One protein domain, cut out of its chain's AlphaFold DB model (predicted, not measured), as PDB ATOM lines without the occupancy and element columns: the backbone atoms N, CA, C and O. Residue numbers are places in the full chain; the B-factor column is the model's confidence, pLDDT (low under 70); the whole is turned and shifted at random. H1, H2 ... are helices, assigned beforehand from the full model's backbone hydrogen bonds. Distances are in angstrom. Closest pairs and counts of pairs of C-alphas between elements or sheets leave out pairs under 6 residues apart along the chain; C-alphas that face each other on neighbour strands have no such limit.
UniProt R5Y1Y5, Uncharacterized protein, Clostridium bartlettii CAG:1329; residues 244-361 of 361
ATOM      1  N   ILE A 244      21.490 -52.116  35.200       90.75
ATOM      2  CA  ILE A 244      21.919 -51.152  34.170       90.75
ATOM      3  C   ILE A 244      20.730 -50.348  33.640       90.75
ATOM      4  O   ILE A 244      20.811 -49.128  33.500       90.75
ATOM      5  N   ILE A 245      19.616 -51.025  33.343       89.75
ATOM      6  CA  ILE A 245      18.394 -50.358  32.883       89.75
ATOM      7  C   ILE A 245      17.786 -49.531  34.008       89.75
ATOM      8  O   ILE A 245      17.375 -48.402  33.758       89.75
ATOM      9  N   TYR A 246      17.757 -50.065  35.230       91.31
ATOM     10  CA  TYR A 246      17.261 -49.343  36.396       91.31
ATOM     11  C   TYR A 246      18.000 -48.016  36.620       91.31
ATOM     12  O   TYR A 246      17.357 -46.972  36.721       91.31
ATOM     13  N   ASP A 247      19.334 -48.039  36.635       92.44
ATOM     14  CA  ASP A 247      20.158 -46.854  36.884       92.44
ATOM     15  C   ASP A 247      19.969 -45.807  35.776       92.44
ATOM     16  O   ASP A 247      19.752 -44.629  36.063       92.44
ATOM     17  N   ARG A 248      19.957 -46.235  34.504       91.25
ATOM     18  CA  ARG A 248      19.694 -45.349  33.353       91.25
ATOM     19  C   ARG A 248      18.279 -44.774  33.370       91.25
ATOM     20  O   ARG A 248      18.079 -43.615  33.019       91.25
ATOM     21  N   TRP A 249      17.292 -45.578  33.751       90.69
ATOM     22  CA  TRP A 249      15.899 -45.154  33.873       90.69
ATOM     23  C   TRP A 249      15.730 -44.111  34.977       90.69
ATOM     24  O   TRP A 249      15.110 -43.070  34.758       90.69
ATOM     25  N   LYS A 250      16.326 -44.365  36.146       91.12
ATOM     26  CA  LYS A 250      16.333 -43.435  37.272       91.12
ATOM     27  C   LYS A 250      16.987 -42.111  36.872       91.12
ATOM     28  O   LYS A 250      16.371 -41.066  37.055       91.12
ATOM     29  N   ASP A 251      18.170 -42.162  36.258       89.94
ATOM     30  CA  ASP A 251      18.875 -40.981  35.744       89.94
ATOM     31  C   ASP A 251      18.019 -40.197  34.737       89.94
ATOM     32  O   ASP A 251      17.869 -38.981  34.858       89.94
ATOM     33  N   CYS A 252      17.366 -40.897  33.804       86.81
ATOM     34  CA  CYS A 252      16.456 -40.294  32.832       86.81
ATOM     35  C   CYS A 252      15.322 -39.507  33.506       86.81
ATOM     36  O   CYS A 252      14.988 -38.414  33.049       86.81
ATOM     37  N   ILE A 253      14.754 -40.017  34.603       86.00
ATOM     38  CA  ILE A 253      13.693 -39.337  35.357       86.00
ATOM     39  C   ILE A 253      14.251 -38.162  36.164       86.00
ATOM     40  O   ILE A 253      13.748 -37.040  36.049       86.00
ATOM     41  N   GLU A 254      15.281 -38.396  36.979       86.38
ATOM     42  CA  GLU A 254      15.821 -37.391  37.900       86.38
ATOM     43  C   GLU A 254      16.406 -36.198  37.136       86.38
ATOM     44  O   GLU A 254      16.037 -35.042  37.391       86.38
ATOM     45  N   ASN A 255      17.217 -36.485  36.117       83.88
ATOM     46  CA  ASN A 255      17.951 -35.498  35.331       83.88
ATOM     47  C   ASN A 255      17.223 -35.051  34.055       83.88
ATOM     48  O   ASN A 255      17.785 -34.296  33.256       83.88
ATOM     49  N   SER A 256      15.957 -35.445  33.868       77.81
ATOM     50  CA  SER A 256      15.140 -34.931  32.765       77.81
ATOM     51  C   SER A 256      15.099 -33.399  32.792       77.81
ATOM     52  O   SER A 256      14.699 -32.792  33.789       77.81
ATOM     53  N   LYS A 257      15.484 -32.766  31.678       72.19
ATOM     54  CA  LYS A 257      15.318 -31.315  31.468       72.19
ATOM     55  C   LYS A 257      13.878 -30.932  31.139       72.19
ATOM     56  O   LYS A 257      13.558 -29.750  31.106       72.19
ATOM     57  N   ASP A 258      13.044 -31.922  30.849       68.06
ATOM     58  CA  ASP A 258      11.646 -31.724  30.519       68.06
ATOM     59  C   ASP A 258      10.887 -31.385  31.810       68.06
ATOM     60  O   ASP A 258      10.787 -32.215  32.720       68.06
ATOM     61  N   GLU A 259      10.393 -30.148  31.913       65.31
ATOM     62  CA  GLU A 259       9.629 -29.628  33.057       65.31
ATOM     63  C   GLU A 259       8.199 -30.191  33.051       65.31
ATOM     64  O   GLU A 259       7.200 -29.472  33.009       65.31
ATOM     65  N   ARG A 260       8.100 -31.523  33.051       61.59
ATOM     66  CA  ARG A 260       6.829 -32.233  32.945       61.59
ATOM     67  C   ARG A 260       5.964 -32.003  34.162       61.59
ATOM     68  O   ARG A 260       6.410 -32.140  35.297       61.59
ATOM     69  N   VAL A 261       4.685 -31.777  33.897       55.31
ATOM     70  CA  VAL A 261       3.628 -31.666  34.908       55.31
ATOM     71  C   VAL A 261       2.939 -33.021  35.147       55.31
ATOM     72  O   VAL A 261       1.953 -33.073  35.869       55.31
ATOM     73  N   SER A 262       3.472 -34.126  34.606       61.28
ATOM     74  CA  SER A 262       2.950 -35.487  34.806       61.28
ATOM     75  C   SER A 262       4.034 -36.489  35.224       61.28
ATOM     76  O   SER A 262       5.235 -36.237  35.082       61.28
ATOM     77  N   ILE A 263       3.593 -37.634  35.751       63.97
ATOM     78  CA  ILE A 263       4.447 -38.776  36.095       63.97
ATOM     79  C   ILE A 263       5.066 -39.402  34.838       63.97
ATOM     80  O   ILE A 263       4.445 -39.470  33.775       63.97
ATOM     81  N   ILE A 264       6.310 -39.861  34.969       68.31
ATOM     82  CA  ILE A 264       7.115 -40.419  33.890       68.31
ATOM     83  C   ILE A 264       7.033 -41.947  33.928       68.31
ATOM     84  O   ILE A 264       7.597 -42.597  34.809       68.31
ATOM     85  N   LEU A 265       6.360 -42.514  32.929       69.38
ATOM     86  CA  LEU A 265       6.449 -43.929  32.579       69.38
ATOM     87  C   LEU A 265       7.293 -44.071  31.314       69.38
ATOM     88  O   LEU A 265       7.234 -43.230  30.418       69.38
ATOM     89  N   THR A 266       8.082 -45.137  31.252       75.88
ATOM     90  CA  THR A 266       8.983 -45.412  30.128       75.88
ATOM     91  C   THR A 266       8.722 -46.792  29.557       75.88
ATOM     92  O   THR A 266       8.289 -47.695  30.274       75.88
ATOM     93  N   ASP A 267       9.121 -46.998  28.308       73.81
ATOM     94  CA  ASP A 267       9.159 -48.314  27.660       73.81
ATOM     95  C   ASP A 267       9.949 -49.394  28.429       73.81
ATOM     96  O   ASP A 267       9.637 -50.579  28.339       73.81
ATOM     97  N   ALA A 268      10.920 -48.994  29.251       80.25
ATOM     98  CA  ALA A 268      11.723 -49.898  30.076       80.25
ATOM     99  C   ALA A 268      11.088 -50.322  31.424       80.25
ATOM    100  O   ALA A 268      11.709 -51.078  32.178       80.25
ATOM    101  N   ILE A 269       9.872 -49.865  31.763       79.31
ATOM    102  CA  ILE A 269       9.315 -49.992  33.129       79.31
ATOM    103  C   ILE A 269       9.181 -51.446  33.615       79.31
ATOM    104  O   ILE A 269       9.380 -51.724  34.793       79.31
ATOM    105  N   ASN A 270       8.923 -52.399  32.717       77.25
ATOM    106  CA  ASN A 270       8.826 -53.814  33.090       77.25
ATOM    107  C   ASN A 270      10.173 -54.374  33.580       77.25
ATOM    108  O   ASN A 270      10.212 -55.156  34.529       77.25
ATOM    109  N   ILE A 271      11.282 -53.938  32.971       81.88
ATOM    110  CA  ILE A 271      12.637 -54.341  33.373       81.88
ATOM    111  C   ILE A 271      13.001 -53.718  34.722       81.88
ATOM    112  O   ILE A 271      13.558 -54.387  35.591       81.88
ATOM    113  N   VAL A 272      12.611 -52.458  34.920       87.25
ATOM    114  CA  VAL A 272      12.763 -51.722  36.182       87.25
ATOM    115  C   VAL A 272      12.017 -52.428  37.317       87.25
ATOM    116  O   VAL A 272      12.613 -52.724  38.352       87.25
ATOM    117  N   ILE A 273      10.734 -52.750  37.122       84.25
ATOM    118  CA  ILE A 273       9.912 -53.444  38.125       84.25
ATOM    119  C   ILE A 273      10.504 -54.817  38.452       84.25
ATOM    120  O   ILE A 273      10.594 -55.187  39.624       84.25
ATOM    121  N   PHE A 274      10.951 -55.561  37.438       83.88
ATOM    122  CA  PHE A 274      11.613 -56.843  37.651       83.88
ATOM    123  C   PHE A 274      12.840 -56.715  38.562       83.88
ATOM    124  O   PHE A 274      12.952 -57.463  39.535       83.88
ATOM    125  N   TYR A 275      13.726 -55.751  38.287       88.56
ATOM    126  CA  TYR A 275      14.895 -55.489  39.129       88.56
ATOM    127  C   TYR A 275      14.483 -55.177  40.576       88.56
ATOM    128  O   TYR A 275      14.987 -55.801  41.511       88.56
ATOM    129  N   ILE A 276      13.512 -54.277  40.765       90.00
ATOM    130  CA  ILE A 276      13.027 -53.863  42.089       90.00
ATOM    131  C   ILE A 276      12.491 -55.054  42.893       90.00
ATOM    132  O   ILE A 276      12.838 -55.214  44.063       90.00
ATOM    133  N   ILE A 277      11.646 -55.893  42.285       85.12
ATOM    134  CA  ILE A 277      11.002 -57.014  42.981       85.12
ATOM    135  C   ILE A 277      11.995 -58.152  43.238       85.12
ATOM    136  O   ILE A 277      11.954 -58.772  44.300       85.12
ATOM    137  N   LYS A 278      12.840 -58.485  42.255       85.19
ATOM    138  CA  LYS A 278      13.602 -59.744  42.256       85.19
ATOM    139  C   LYS A 278      15.075 -59.601  42.619       85.19
ATOM    140  O   LYS A 278      15.678 -60.610  42.972       85.19
ATOM    141  N   ARG A 279      15.670 -58.412  42.492       88.12
ATOM    142  CA  ARG A 279      17.135 -58.235  42.548       88.12
ATOM    143  C   ARG A 279      17.603 -57.159  43.521       88.12
ATOM    144  O   ARG A 279      18.664 -57.317  44.113       88.12
ATOM    145  N   MET A 280      16.839 -56.086  43.703       91.56
ATOM    146  CA  MET A 280      17.176 -55.018  44.649       91.56
ATOM    147  C   MET A 280      17.264 -55.575  46.082       91.56
ATOM    148  O   MET A 280      16.411 -56.362  46.507       91.56
ATOM    149  N   SER A 281      18.280 -55.178  46.849       92.62
ATOM    150  CA  SER A 281      18.401 -55.613  48.251       92.62
ATOM    151  C   SER A 281      17.341 -54.942  49.137       92.62
ATOM    152  O   SER A 281      16.792 -53.907  48.766       92.62
ATOM    153  N   ASN A 282      17.015 -55.529  50.298       93.12
ATOM    154  CA  ASN A 282      16.094 -54.885  51.252       93.12
ATOM    155  C   ASN A 282      16.654 -53.540  51.740       93.12
ATOM    156  O   ASN A 282      15.918 -52.562  51.765       93.12
ATOM    157  N   GLU A 283      17.952 -53.478  52.043       94.94
ATOM    158  CA  GLU A 283      18.621 -52.253  52.501       94.94
ATOM    159  C   GLU A 283      18.551 -51.134  51.451       94.94
ATOM    160  O   GLU A 283      18.170 -50.006  51.762       94.94
ATOM    161  N   GLU A 284      18.864 -51.451  50.188       93.69
ATOM    162  CA  GLU A 284      18.758 -50.504  49.068       93.69
ATOM    163  C   GLU A 284      17.309 -50.038  48.884       93.69
ATOM    164  O   GLU A 284      17.051 -48.842  48.760       93.69
ATOM    165  N   PHE A 285      16.353 -50.968  48.925       93.88
ATOM    166  CA  PHE A 285      14.933 -50.664  48.790       93.88
ATOM    167  C   PHE A 285      14.422 -49.724  49.892       93.88
ATOM    168  O   PHE A 285      13.797 -48.705  49.587       93.88
ATOM    169  N   GLU A 286      14.686 -50.049  51.159       93.12
ATOM    170  CA  GLU A 286      14.241 -49.273  52.322       93.12
ATOM    171  C   GLU A 286      14.862 -47.876  52.315       93.12
ATOM    172  O   GLU A 286      14.134 -46.882  52.373       93.12
ATOM    173  N   SER A 287      16.183 -47.795  52.120       94.94
ATOM    174  CA  SER A 287      16.912 -46.526  52.048       94.94
ATOM    175  C   SER A 287      16.361 -45.606  50.954       94.94
ATOM    176  O   SER A 287      16.130 -44.417  51.186       94.94
ATOM    177  N   MET A 288      16.081 -46.152  49.766       93.81
ATOM    178  CA  MET A 288      15.513 -45.373  48.667       93.81
ATOM    179  C   MET A 288      14.081 -44.917  48.949       93.81
ATOM    180  O   MET A 288      13.732 -43.770  48.663       93.81
ATOM    181  N   CYS A 289      13.246 -45.788  49.518       92.00
ATOM    182  CA  CYS A 289      11.876 -45.434  49.877       92.00
ATOM    183  C   CYS A 289      11.841 -44.304  50.911       92.00
ATOM    184  O   CYS A 289      11.070 -43.356  50.751       92.00
ATOM    185  N   GLU A 290      12.671 -44.384  51.951       93.00
ATOM    186  CA  GLU A 290      12.783 -43.340  52.971       93.00
ATOM    187  C   GLU A 290      13.256 -42.014  52.376       93.00
ATOM    188  O   GLU A 290      12.640 -40.978  52.638       93.00
ATOM    189  N   ALA A 291      14.288 -42.045  51.526       94.00
ATOM    190  CA  ALA A 291      14.813 -40.853  50.868       94.00
ATOM    191  C   ALA A 291      13.728 -40.122  50.061       94.00
ATOM    192  O   ALA A 291      13.484 -38.937  50.290       94.00
ATOM    193  N   TYR A 292      13.002 -40.824  49.182       92.00
ATOM    194  CA  TYR A 292      11.961 -40.190  48.365       92.00
ATOM    195  C   TYR A 292      10.740 -39.748  49.172       92.00
ATOM    196  O   TYR A 292      10.182 -38.686  48.897       92.00
ATOM    197  N   LYS A 293      10.318 -40.518  50.185       89.50
ATOM    198  CA  LYS A 293       9.230 -40.094  51.083       89.50
ATOM    199  C   LYS A 293       9.611 -38.818  51.832       89.50
ATOM    200  O   LYS A 293       8.790 -37.908  51.937       89.50
ATOM    201  N   LYS A 294      10.854 -38.725  52.313       91.94
ATOM    202  CA  LYS A 294      11.376 -37.526  52.973       91.94
ATOM    203  C   LYS A 294      11.380 -36.326  52.026       91.94
ATOM    204  O   LYS A 294      10.816 -35.293  52.373       91.94
ATOM    205  N   GLU A 295      11.931 -36.474  50.822       91.00
ATOM    206  CA  GLU A 295      11.949 -35.404  49.814       91.00
ATOM    207  C   GLU A 295      10.540 -34.903  49.455       91.00
ATOM    208  O   GLU A 295      10.333 -33.697  49.308       91.00
ATOM    209  N   LEU A 296       9.562 -35.809  49.340       87.75
ATOM    210  CA  LEU A 296       8.164 -35.460  49.071       87.75
ATOM    211  C   LEU A 296       7.517 -34.710  50.244       87.75
ATOM    212  O   LEU A 296       6.823 -33.716  50.026       87.75
ATOM    213  N   ASN A 297       7.761 -35.147  51.480       86.00
ATOM    214  CA  ASN A 297       7.244 -34.486  52.681       86.00
ATOM    215  C   ASN A 297       7.855 -33.092  52.878       86.00
ATOM    216  O   ASN A 297       7.179 -32.158  53.306       86.00
ATOM    217  N   GLU A 298       9.131 -32.939  52.529       89.69
ATOM    218  CA  GLU A 298       9.877 -31.691  52.654       89.69
ATOM    219  C   GLU A 298       9.710 -30.772  51.441       89.69
ATOM    220  O   GLU A 298      10.341 -29.722  51.396       89.69
ATOM    221  N   ILE A 299       8.843 -31.094  50.470       84.88
ATOM    222  CA  ILE A 299       8.741 -30.325  49.222       84.88
ATOM    223  C   ILE A 299       8.469 -28.831  49.447       84.88
ATOM    224  O   ILE A 299       8.973 -27.992  48.712       84.88
ATOM    225  N   ASN A 300       7.704 -28.473  50.482       80.31
ATOM    226  CA  ASN A 300       7.421 -27.075  50.825       80.31
ATOM    227  C   ASN A 300       8.644 -26.316  51.370       80.31
ATOM    228  O   ASN A 300       8.617 -25.090  51.409       80.31
ATOM    229  N   ASN A 301       9.689 -27.032  51.787       86.50
ATOM    230  CA  ASN A 301      10.915 -26.469  52.346       86.50
ATOM    231  C   ASN A 301      11.964 -26.166  51.265       86.50
ATOM    232  O   ASN A 301      12.955 -25.497  51.550       86.50
ATOM    233  N   TYR A 302      11.762 -26.639  50.031       85.38
ATOM    234  CA  TYR A 302      12.640 -26.336  48.905       85.38
ATOM    235  C   TYR A 302      12.206 -25.047  48.206       85.38
ATOM    236  O   TYR A 302      11.016 -24.781  48.011       85.38
ATOM    237  N   TRP A 303      13.188 -24.253  47.781       89.00
ATOM    238  CA  TRP A 303      12.940 -23.103  46.921       89.00
ATOM    239  C   TRP A 303      12.816 -23.555  45.463       89.00
ATOM    240  O   TRP A 303      13.691 -24.244  44.940       89.00
ATOM    241  N   PHE A 304      11.741 -23.132  44.799       86.19
ATOM    242  CA  PHE A 304      11.519 -23.351  43.374       86.19
ATOM    243  C   PHE A 304      11.269 -22.014  42.690       86.19
ATOM    244  O   PHE A 304      10.573 -21.159  43.231       86.19
ATOM    245  N   GLU A 305      11.778 -21.866  41.469       87.94
ATOM    246  CA  GLU A 305      11.588 -20.649  40.673       87.94
ATOM    247  C   GLU A 305      10.108 -20.381  40.360       87.94
ATOM    248  O   GLU A 305       9.669 -19.235  40.335       87.94
ATOM    249  N   ASN A 306       9.330 -21.440  40.119       85.06
ATOM    250  CA  ASN A 306       7.906 -21.357  39.824       85.06
ATOM    251  C   ASN A 306       7.176 -22.663  40.203       85.06
ATOM    252  O   ASN A 306       7.788 -23.675  40.564       85.06
ATOM    253  N   SER A 307       5.844 -22.642  40.115       82.00
ATOM    254  CA  SER A 307       4.987 -23.792  40.432       82.00
ATOM    255  C   SER A 307       5.191 -24.984  39.493       82.00
ATOM    256  O   SER A 307       5.043 -26.123  39.932       82.00
ATOM    257  N   VAL A 308       5.567 -24.746  38.234       82.81
ATOM    258  CA  VAL A 308       5.827 -25.797  37.238       82.81
ATOM    259  C   VAL A 308       7.058 -26.609  37.632       82.81
ATOM    260  O   VAL A 308       6.980 -27.833  37.700       82.81
ATOM    261  N   LYS A 309       8.163 -25.953  38.007       84.44
ATOM    262  CA  LYS A 309       9.377 -26.626  38.499       84.44
ATOM    263  C   LYS A 309       9.128 -27.409  39.778       84.44
ATOM    264  O   LYS A 309       9.603 -28.535  39.907       84.44
ATOM    265  N   ARG A 310       8.339 -26.846  40.697       84.69
ATOM    266  CA  ARG A 310       7.909 -27.554  41.908       84.69
ATOM    267  C   ARG A 310       7.109 -28.814  41.571       84.69
ATOM    268  O   ARG A 310       7.367 -29.870  42.143       84.69
ATOM    269  N   MET A 311       6.152 -28.712  40.649       81.62
ATOM    270  CA  MET A 311       5.329 -29.847  40.228       81.62
ATOM    271  C   MET A 311       6.155 -30.904  39.490       81.62
ATOM    272  O   MET A 311       6.013 -32.093  39.752       81.62
ATOM    273  N   SER A 312       7.076 -30.484  38.624       83.88
ATOM    274  CA  SER A 312       7.992 -31.392  37.935       83.88
ATOM    275  C   SER A 312       8.888 -32.145  38.913       83.88
ATOM    276  O   SER A 312       9.008 -33.366  38.820       83.88
ATOM    277  N   TYR A 313       9.445 -31.451  39.910       87.06
ATOM    278  CA  TYR A 313      10.200 -32.088  40.986       87.06
ATOM    279  C   TYR A 313       9.353 -33.130  41.727       87.06
ATOM    280  O   TYR A 313       9.772 -34.280  41.842       87.06
ATOM    281  N   TYR A 314       8.138 -32.760  42.152       86.12
ATOM    282  CA  TYR A 314       7.195 -33.680  42.793       86.12
ATOM    283  C   TYR A 314       6.955 -34.933  41.938       86.12
ATOM    284  O   TYR A 314       7.162 -36.054  42.400       86.12
ATOM    285  N   ASN A 315       6.590 -34.749  40.668       83.19
ATOM    286  CA  ASN A 315       6.244 -35.845  39.772       83.19
ATOM    287  C   ASN A 315       7.416 -36.779  39.491       83.19
ATOM    288  O   ASN A 315       7.212 -37.989  39.437       83.19
ATOM    289  N   LYS A 316       8.646 -36.267  39.372       86.81
ATOM    290  CA  LYS A 316       9.842 -37.113  39.239       86.81
ATOM    291  C   LYS A 316      10.000 -38.046  40.437       86.81
ATOM    292  O   LYS A 316      10.175 -39.249  40.254       86.81
ATOM    293  N   LYS A 317       9.869 -37.519  41.658       88.56
ATOM    294  CA  LYS A 317       9.995 -38.322  42.884       88.56
ATOM    295  C   LYS A 317       8.853 -39.333  43.018       88.56
ATOM    296  O   LYS A 317       9.105 -40.498  43.318       88.56
ATOM    297  N   VAL A 318       7.617 -38.934  42.699       85.94
ATOM    298  CA  VAL A 318       6.472 -39.862  42.677       85.94
ATOM    299  C   VAL A 318       6.636 -40.943  41.603       85.94
ATOM    300  O   VAL A 318       6.309 -42.090  41.877       85.94
ATOM    301  N   SER A 319       7.194 -40.633  40.427       85.56
ATOM    302  CA  SER A 319       7.444 -41.620  39.356       85.56
ATOM    303  C   SER A 319       8.333 -42.768  39.840       85.56
ATOM    304  O   SER A 319       8.057 -43.939  39.579       85.56
ATOM    305  N   ILE A 320       9.385 -42.436  40.592       90.00
ATOM    306  CA  ILE A 320      10.320 -43.429  41.122       90.00
ATOM    307  C   ILE A 320       9.680 -44.216  42.263       90.00
ATOM    308  O   ILE A 320       9.727 -45.448  42.274       90.00
ATOM    309  N   LEU A 321       9.028 -43.515  43.192       89.00
ATOM    310  CA  LEU A 321       8.343 -44.140  44.321       89.00
ATOM    311  C   LEU A 321       7.211 -45.070  43.864       89.00
ATOM    312  O   LEU A 321       6.991 -46.113  44.468       89.00
ATOM    313  N   PHE A 322       6.539 -44.730  42.767       85.38
ATOM    314  CA  PHE A 322       5.528 -45.564  42.134       85.38
ATOM    315  C   PHE A 322       6.103 -46.911  41.668       85.38
ATOM    316  O   PHE A 322       5.536 -47.956  41.988       85.38
ATOM    317  N   ALA A 323       7.257 -46.916  40.989       87.06
ATOM    318  CA  ALA A 323       7.923 -48.159  40.590       87.06
ATOM    319  C   ALA A 323       8.381 -48.985  41.806       87.06
ATOM    320  O   ALA A 323       8.213 -50.204  41.827       87.06
ATOM    321  N   LEU A 324       8.896 -48.329  42.855       90.44
ATOM    322  CA  LEU A 324       9.224 -48.981  44.133       90.44
ATOM    323  C   LEU A 324       7.976 -49.577  44.807       90.44
ATOM    324  O   LEU A 324       8.046 -50.639  45.428       90.44
ATOM    325  N   GLY A 325       6.818 -48.942  44.618       87.62
ATOM    326  CA  GLY A 325       5.518 -49.389  45.106       87.62
ATOM    327  C   GLY A 325       5.184 -50.835  44.744       87.62
ATOM    328  O   GLY A 325       4.531 -51.514  45.528       87.62
ATOM    329  N   PHE A 326       5.690 -51.364  43.628       84.94
ATOM    330  CA  PHE A 326       5.475 -52.764  43.234       84.94
ATOM    331  C   PHE A 326       6.033 -53.798  44.226       84.94
ATOM    332  O   PHE A 326       5.602 -54.948  44.204       84.94
ATOM    333  N   ARG A 327       6.947 -53.406  45.121       87.88
ATOM    334  CA  ARG A 327       7.448 -54.250  46.218       87.88
ATOM    335  C   ARG A 327       6.805 -53.935  47.575       87.88
ATOM    336  O   ARG A 327       6.997 -54.679  48.532       87.88
ATOM    337  N   MET A 328       6.033 -52.853  47.678       87.38
ATOM    338  CA  MET A 328       5.393 -52.436  48.928       87.38
ATOM    339  C   MET A 328       4.151 -53.278  49.262       87.38
ATOM    340  O   MET A 328       3.555 -53.949  48.413       87.38
ATOM    341  N   GLY A 329       3.715 -53.204  50.523       81.94
ATOM    342  CA  GLY A 329       2.437 -53.768  50.960       81.94
ATOM    343  C   GLY A 329       1.233 -53.118  50.262       81.94
ATOM    344  O   GLY A 329       1.316 -51.996  49.760       81.94
ATOM    345  N   LEU A 330       0.099 -53.825  50.244       76.44
ATOM    346  CA  LEU A 330      -1.119 -53.418  49.527       76.44
ATOM    347  C   LEU A 330      -1.634 -52.031  49.943       76.44
ATOM    348  O   LEU A 330      -2.025 -51.229  49.099       76.44
ATOM    349  N   GLU A 331      -1.617 -51.727  51.242       77.56
ATOM    350  CA  GLU A 331      -2.090 -50.437  51.754       77.56
ATOM    351  C   GLU A 331      -1.250 -49.271  51.215       77.56
ATOM    352  O   GLU A 331      -1.782 -48.248  50.783       77.56
ATOM    353  N   GLU A 332       0.069 -49.438  51.196       78.44
ATOM    354  CA  GLU A 332       0.989 -48.397  50.758       78.44
ATOM    355  C   GLU A 332       0.987 -48.247  49.233       78.44
ATOM    356  O   GLU A 332       0.984 -47.122  48.730       78.44
ATOM    357  N   ARG A 333       0.827 -49.359  48.500       77.00
ATOM    358  CA  ARG A 333       0.502 -49.354  47.065       77.00
ATOM    359  C   ARG A 333      -0.749 -48.534  46.763       77.00
ATOM    360  O   ARG A 333      -0.707 -47.667  45.896       77.00
ATOM    361  N   ASN A 334      -1.836 -48.738  47.506       75.94
ATOM    362  CA  ASN A 334      -3.081 -47.991  47.305       75.94
ATOM    363  C   ASN A 334      -2.913 -46.491  47.584       75.94
ATOM    364  O   ASN A 334      -3.450 -45.660  46.852       75.94
ATOM    365  N   ARG A 335      -2.134 -46.115  48.608       77.19
ATOM    366  CA  ARG A 335      -1.808 -44.702  48.866       77.19
ATOM    367  C   ARG A 335      -1.020 -44.088  47.708       77.19
ATOM    368  O   ARG A 335      -1.348 -42.981  47.283       77.19
ATOM    369  N   LEU A 336      -0.041 -44.813  47.164       76.88
ATOM    370  CA  LEU A 336       0.713 -44.378  45.987       76.88
ATOM    371  C   LEU A 336      -0.169 -44.282  44.741       76.88
ATOM    372  O   LEU A 336      -0.024 -43.314  44.004       76.88
ATOM    373  N   LEU A 337      -1.113 -45.208  44.533       71.88
ATOM    374  CA  LEU A 337      -2.089 -45.137  43.438       71.88
ATOM    375  C   LEU A 337      -2.911 -43.855  43.528       71.88
ATOM    376  O   LEU A 337      -3.045 -43.145  42.542       71.88
ATOM    377  N   ILE A 338      -3.399 -43.513  44.720       73.81
ATOM    378  CA  ILE A 338      -4.171 -42.283  44.936       73.81
ATOM    379  C   ILE A 338      -3.306 -41.042  44.679       73.81
ATOM    380  O   ILE A 338      -3.773 -40.077  44.075       73.81
ATOM    381  N   MET A 339      -2.048 -41.037  45.133       71.75
ATOM    382  CA  MET A 339      -1.108 -39.944  44.842       71.75
ATOM    383  C   MET A 339      -0.839 -39.817  43.339       71.75
ATOM    384  O   MET A 339      -0.788 -38.705  42.816       71.75
ATOM    385  N   PHE A 340      -0.707 -40.952  42.658       68.81
ATOM    386  CA  PHE A 340      -0.481 -41.064  41.224       68.81
ATOM    387  C   PHE A 340      -1.699 -40.565  40.428       68.81
ATOM    388  O   PHE A 340      -1.556 -39.686  39.583       68.81
ATOM    389  N   GLU A 341      -2.912 -41.004  40.766       67.12
ATOM    390  CA  GLU A 341      -4.168 -40.546  40.152       67.12
ATOM    391  C   GLU A 341      -4.398 -39.037  40.346       67.12
ATOM    392  O   GLU A 341      -4.896 -38.359  39.446       67.12
ATOM    393  N   LYS A 342      -3.980 -38.476  41.488       66.19
ATOM    394  CA  LYS A 342      -4.084 -37.036  41.781       66.19
ATOM    395  C   LYS A 342      -3.048 -36.166  41.063       66.19
ATOM    396  O   LYS A 342      -3.240 -34.955  41.002       66.19
ATOM    397  N   SER A 343      -1.971 -36.743  40.532       59.31
ATOM    398  CA  SER A 343      -0.845 -35.998  39.936       59.31
ATOM    399  C   SER A 343      -1.052 -35.532  38.480       59.31
ATOM    400  O   SER A 343      -0.163 -34.906  37.915       59.31
ATOM    401  N   CYS A 344      -2.247 -35.742  37.911       48.50
ATOM    402  CA  CYS A 344      -2.686 -35.336  36.566       48.50
ATOM    403  C   CYS A 344      -1.943 -35.963  35.357       48.50
ATOM    404  O   CYS A 344      -0.723 -36.069  35.293       48.50
ATOM    405  N   LEU A 345      -2.754 -36.299  34.339       47.53
ATOM    406  CA  LEU A 345      -2.410 -36.735  32.973       47.53
ATOM    407  C   LEU A 345      -1.541 -37.996  32.863       47.53
ATOM    408  O   LEU A 345      -0.489 -38.003  32.227       47.53
ATOM    409  N   VAL A 346      -2.045 -39.100  33.408       49.03
ATOM    410  CA  VAL A 346      -1.627 -40.441  32.980       49.03
ATOM    411  C   VAL A 346      -2.570 -40.860  31.857       49.03
ATOM    412  O   VAL A 346      -3.786 -40.724  32.003       49.03
ATOM    413  N   ARG A 347      -2.041 -41.328  30.719       50.00
ATOM    414  CA  ARG A 347      -2.894 -41.853  29.640       50.00
ATOM    415  C   ARG A 347      -3.709 -43.018  30.205       50.00
ATOM    416  O   ARG A 347      -3.168 -43.864  30.909       50.00
ATOM    417  N   GLU A 348      -5.001 -43.067  29.903       50.59
ATOM    418  CA  GLU A 348      -5.921 -44.094  30.416       50.59
ATOM    419  C   GLU A 348      -5.425 -45.526  30.114       50.59
ATOM    420  O   GLU A 348      -5.560 -46.435  30.931       50.59
ATOM    421  N   GLU A 349      -4.733 -45.698  28.987       52.31
ATOM    422  CA  GLU A 349      -4.057 -46.933  28.573       52.31
ATOM    423  C   GLU A 349      -2.904 -47.342  29.511       52.31
ATOM    424  O   GLU A 349      -2.787 -48.514  29.872       52.31
ATOM    425  N   ASP A 350      -2.089 -46.381  29.960       51.16
ATOM    426  CA  ASP A 350      -0.981 -46.617  30.894       51.16
ATOM    427  C   ASP A 350      -1.524 -46.973  32.294       51.16
ATOM    428  O   ASP A 350      -1.015 -47.877  32.960       51.16
ATOM    429  N   LEU A 351      -2.620 -46.324  32.710       54.94
ATOM    430  CA  LEU A 351      -3.369 -46.639  33.934       54.94
ATOM    431  C   LEU A 351      -3.958 -48.055  33.908       54.94
ATOM    432  O   LEU A 351      -3.933 -48.737  34.931       54.94
ATOM    433  N   ASN A 352      -4.461 -48.514  32.762       54.47
ATOM    434  CA  ASN A 352      -4.981 -49.872  32.608       54.47
ATOM    435  C   ASN A 352      -3.864 -50.923  32.650       54.47
ATOM    436  O   ASN A 352      -4.024 -51.943  33.317       54.47
ATOM    437  N   LEU A 353      -2.713 -50.666  32.017       51.47
ATOM    438  CA  LEU A 353      -1.556 -51.568  32.073       51.47
ATOM    439  C   LEU A 353      -0.984 -51.677  33.495       51.47
ATOM    440  O   LEU A 353      -0.634 -52.769  33.948       51.47
ATOM    441  N   ILE A 354      -0.950 -50.550  34.213       54.22
ATOM    442  CA  ILE A 354      -0.654 -50.504  35.642       54.22
ATOM    443  C   ILE A 354      -1.685 -51.337  36.393       54.22
ATOM    444  O   ILE A 354      -1.298 -52.320  37.000       54.22
ATOM    445  N   LYS A 355      -2.984 -51.032  36.312       52.97
ATOM    446  CA  LYS A 355      -4.036 -51.740  37.065       52.97
ATOM    447  C   LYS A 355      -4.021 -53.253  36.827       52.97
ATOM    448  O   LYS A 355      -4.130 -54.001  37.793       52.97
ATOM    449  N   ILE A 356      -3.809 -53.707  35.590       52.31
ATOM    450  CA  ILE A 356      -3.702 -55.137  35.251       52.31
ATOM    451  C   ILE A 356      -2.498 -55.791  35.952       52.31
ATOM    452  O   ILE A 356      -2.640 -56.873  36.516       52.31
ATOM    453  N   ASN A 357      -1.336 -55.132  35.979       49.12
ATOM    454  CA  ASN A 357      -0.133 -55.662  36.634       49.12
ATOM    455  C   ASN A 357      -0.092 -55.413  38.158       49.12
ATOM    456  O   ASN A 357       0.623 -56.118  38.863       49.12
ATOM    457  N   TRP A 358      -0.826 -54.417  38.668       51.78
ATOM    458  CA  TRP A 358      -0.800 -53.971  40.070       51.78
ATOM    459  C   TRP A 358      -1.877 -54.625  40.938       51.78
ATOM    460  O   TRP A 358      -1.666 -54.773  42.139       51.78
ATOM    461  N   ILE A 359      -3.013 -55.006  40.339       41.97
ATOM    462  CA  ILE A 359      -4.136 -55.695  41.003       41.97
ATOM    463  C   ILE A 359      -4.055 -57.220  40.780       41.97
ATOM    464  O   ILE A 359      -4.625 -57.985  41.551       41.97
ATOM    465  N   GLY A 360      -3.341 -57.673  39.741       41.16
ATOM    466  CA  GLY A 360      -3.185 -59.093  39.394       41.16
ATOM    467  C   GLY A 360      -2.087 -59.861  40.150       41.16
ATOM    468  O   GLY A 360      -1.893 -61.041  39.861       41.16
ATOM    469  N   GLN A 361      -1.370 -59.216  41.079       40.31
ATOM    470  CA  GLN A 361      -0.392 -59.816  42.004       40.31
ATOM    471  C   GLN A 361      -0.764 -59.484  43.445       40.31
ATOM    472  O   GLN A 361      -0.637 -60.391  44.294       40.31
TER     473      GLN A 361
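AT A GLANCE: This is residues 244 to 361 of the 361 residues of an uncharacterized protein of Clostridium bartlettii CAG:1329 (UniProt R5Y1Y5). H4, the longest helix, makes the core, with H1, H3 and H5 packed round it on three sides, each running opposite ways to it. H2 packs at a slant on the last residues of H4, the long link of residues 255 to 268 folds back from H1 to H2, and H6 lies to one side, touching no helix. The 118 printed residues hold six named helices, H1 to H6 in order, and no named strand: the class is all helix. The whole is compact, with a radius of gyration of the C-alphas of 13.8 A, and rounded, spanning 40 by 33 by 28 A.

HOW THE PARTS SIT: H1, residues 244 to 254, touches H2, residues 269 to 278, at a steep tilt of 63 degrees, opposite ways; the closest C-alphas, of Tyr 246 and Val 272, are 5.1 A apart. H1 also touches the hub, H4, residues 307 to 325, which meets it with residues 316 to 320 alone, at a shallow tilt of 26 degrees, opposite ways; the closest C-alphas are those of Ile 253 and Lys 316, 5.9 A. H2 touches residues 323 to 324 of H4 alone, at a steep tilt of 49 degrees, the same way, with the C-alphas of Ile 273 and Ala 323 closest at 6.2 A. H3, residues 282 to 297, forms a helical hairpin with H4 at a shallow tilt of 26 degrees; the closest C-alphas, of Tyr 292 and Lys 317, are 6.1 A apart. H5, residues 330 to 342, forms another with residues 318 to 325 of H4, at 27 degrees, with the C-alphas of Gly 325 and Arg 333 closest at 5.4 A. H6, residues 348 to 359, and H5 are near each other, their closest C-alphas 8.5 A apart. H1 and H3 are apart. In the six helices every O i to N i+4 pair is within hydrogen-bond range.

IN THESE COORDINATES: H1 begins at C-alpha 244 (21.919, -51.152, 34.170) and is 15.5 A long; H2 is 14.0 A long. H3 measures 22.3 A. H4 runs 26.0 A from C-alpha 307 (4.987, -23.792, 40.432). H5 is 18.4 A long, and H6 is 15.8 A long, ending at C-alpha 359 (-4.136, -55.695, 41.003).

THE WHOLE: The two C-alphas farthest apart, of Glu 305 and Gly 360, are 41.2 A apart. The printed part has no cut and ends at the chain's last residue, 361. The link from H1 to H2 is long. Mean pLDDT of the printed part is 78.1; residues 258 to 265 and 340 to 361 are under 70.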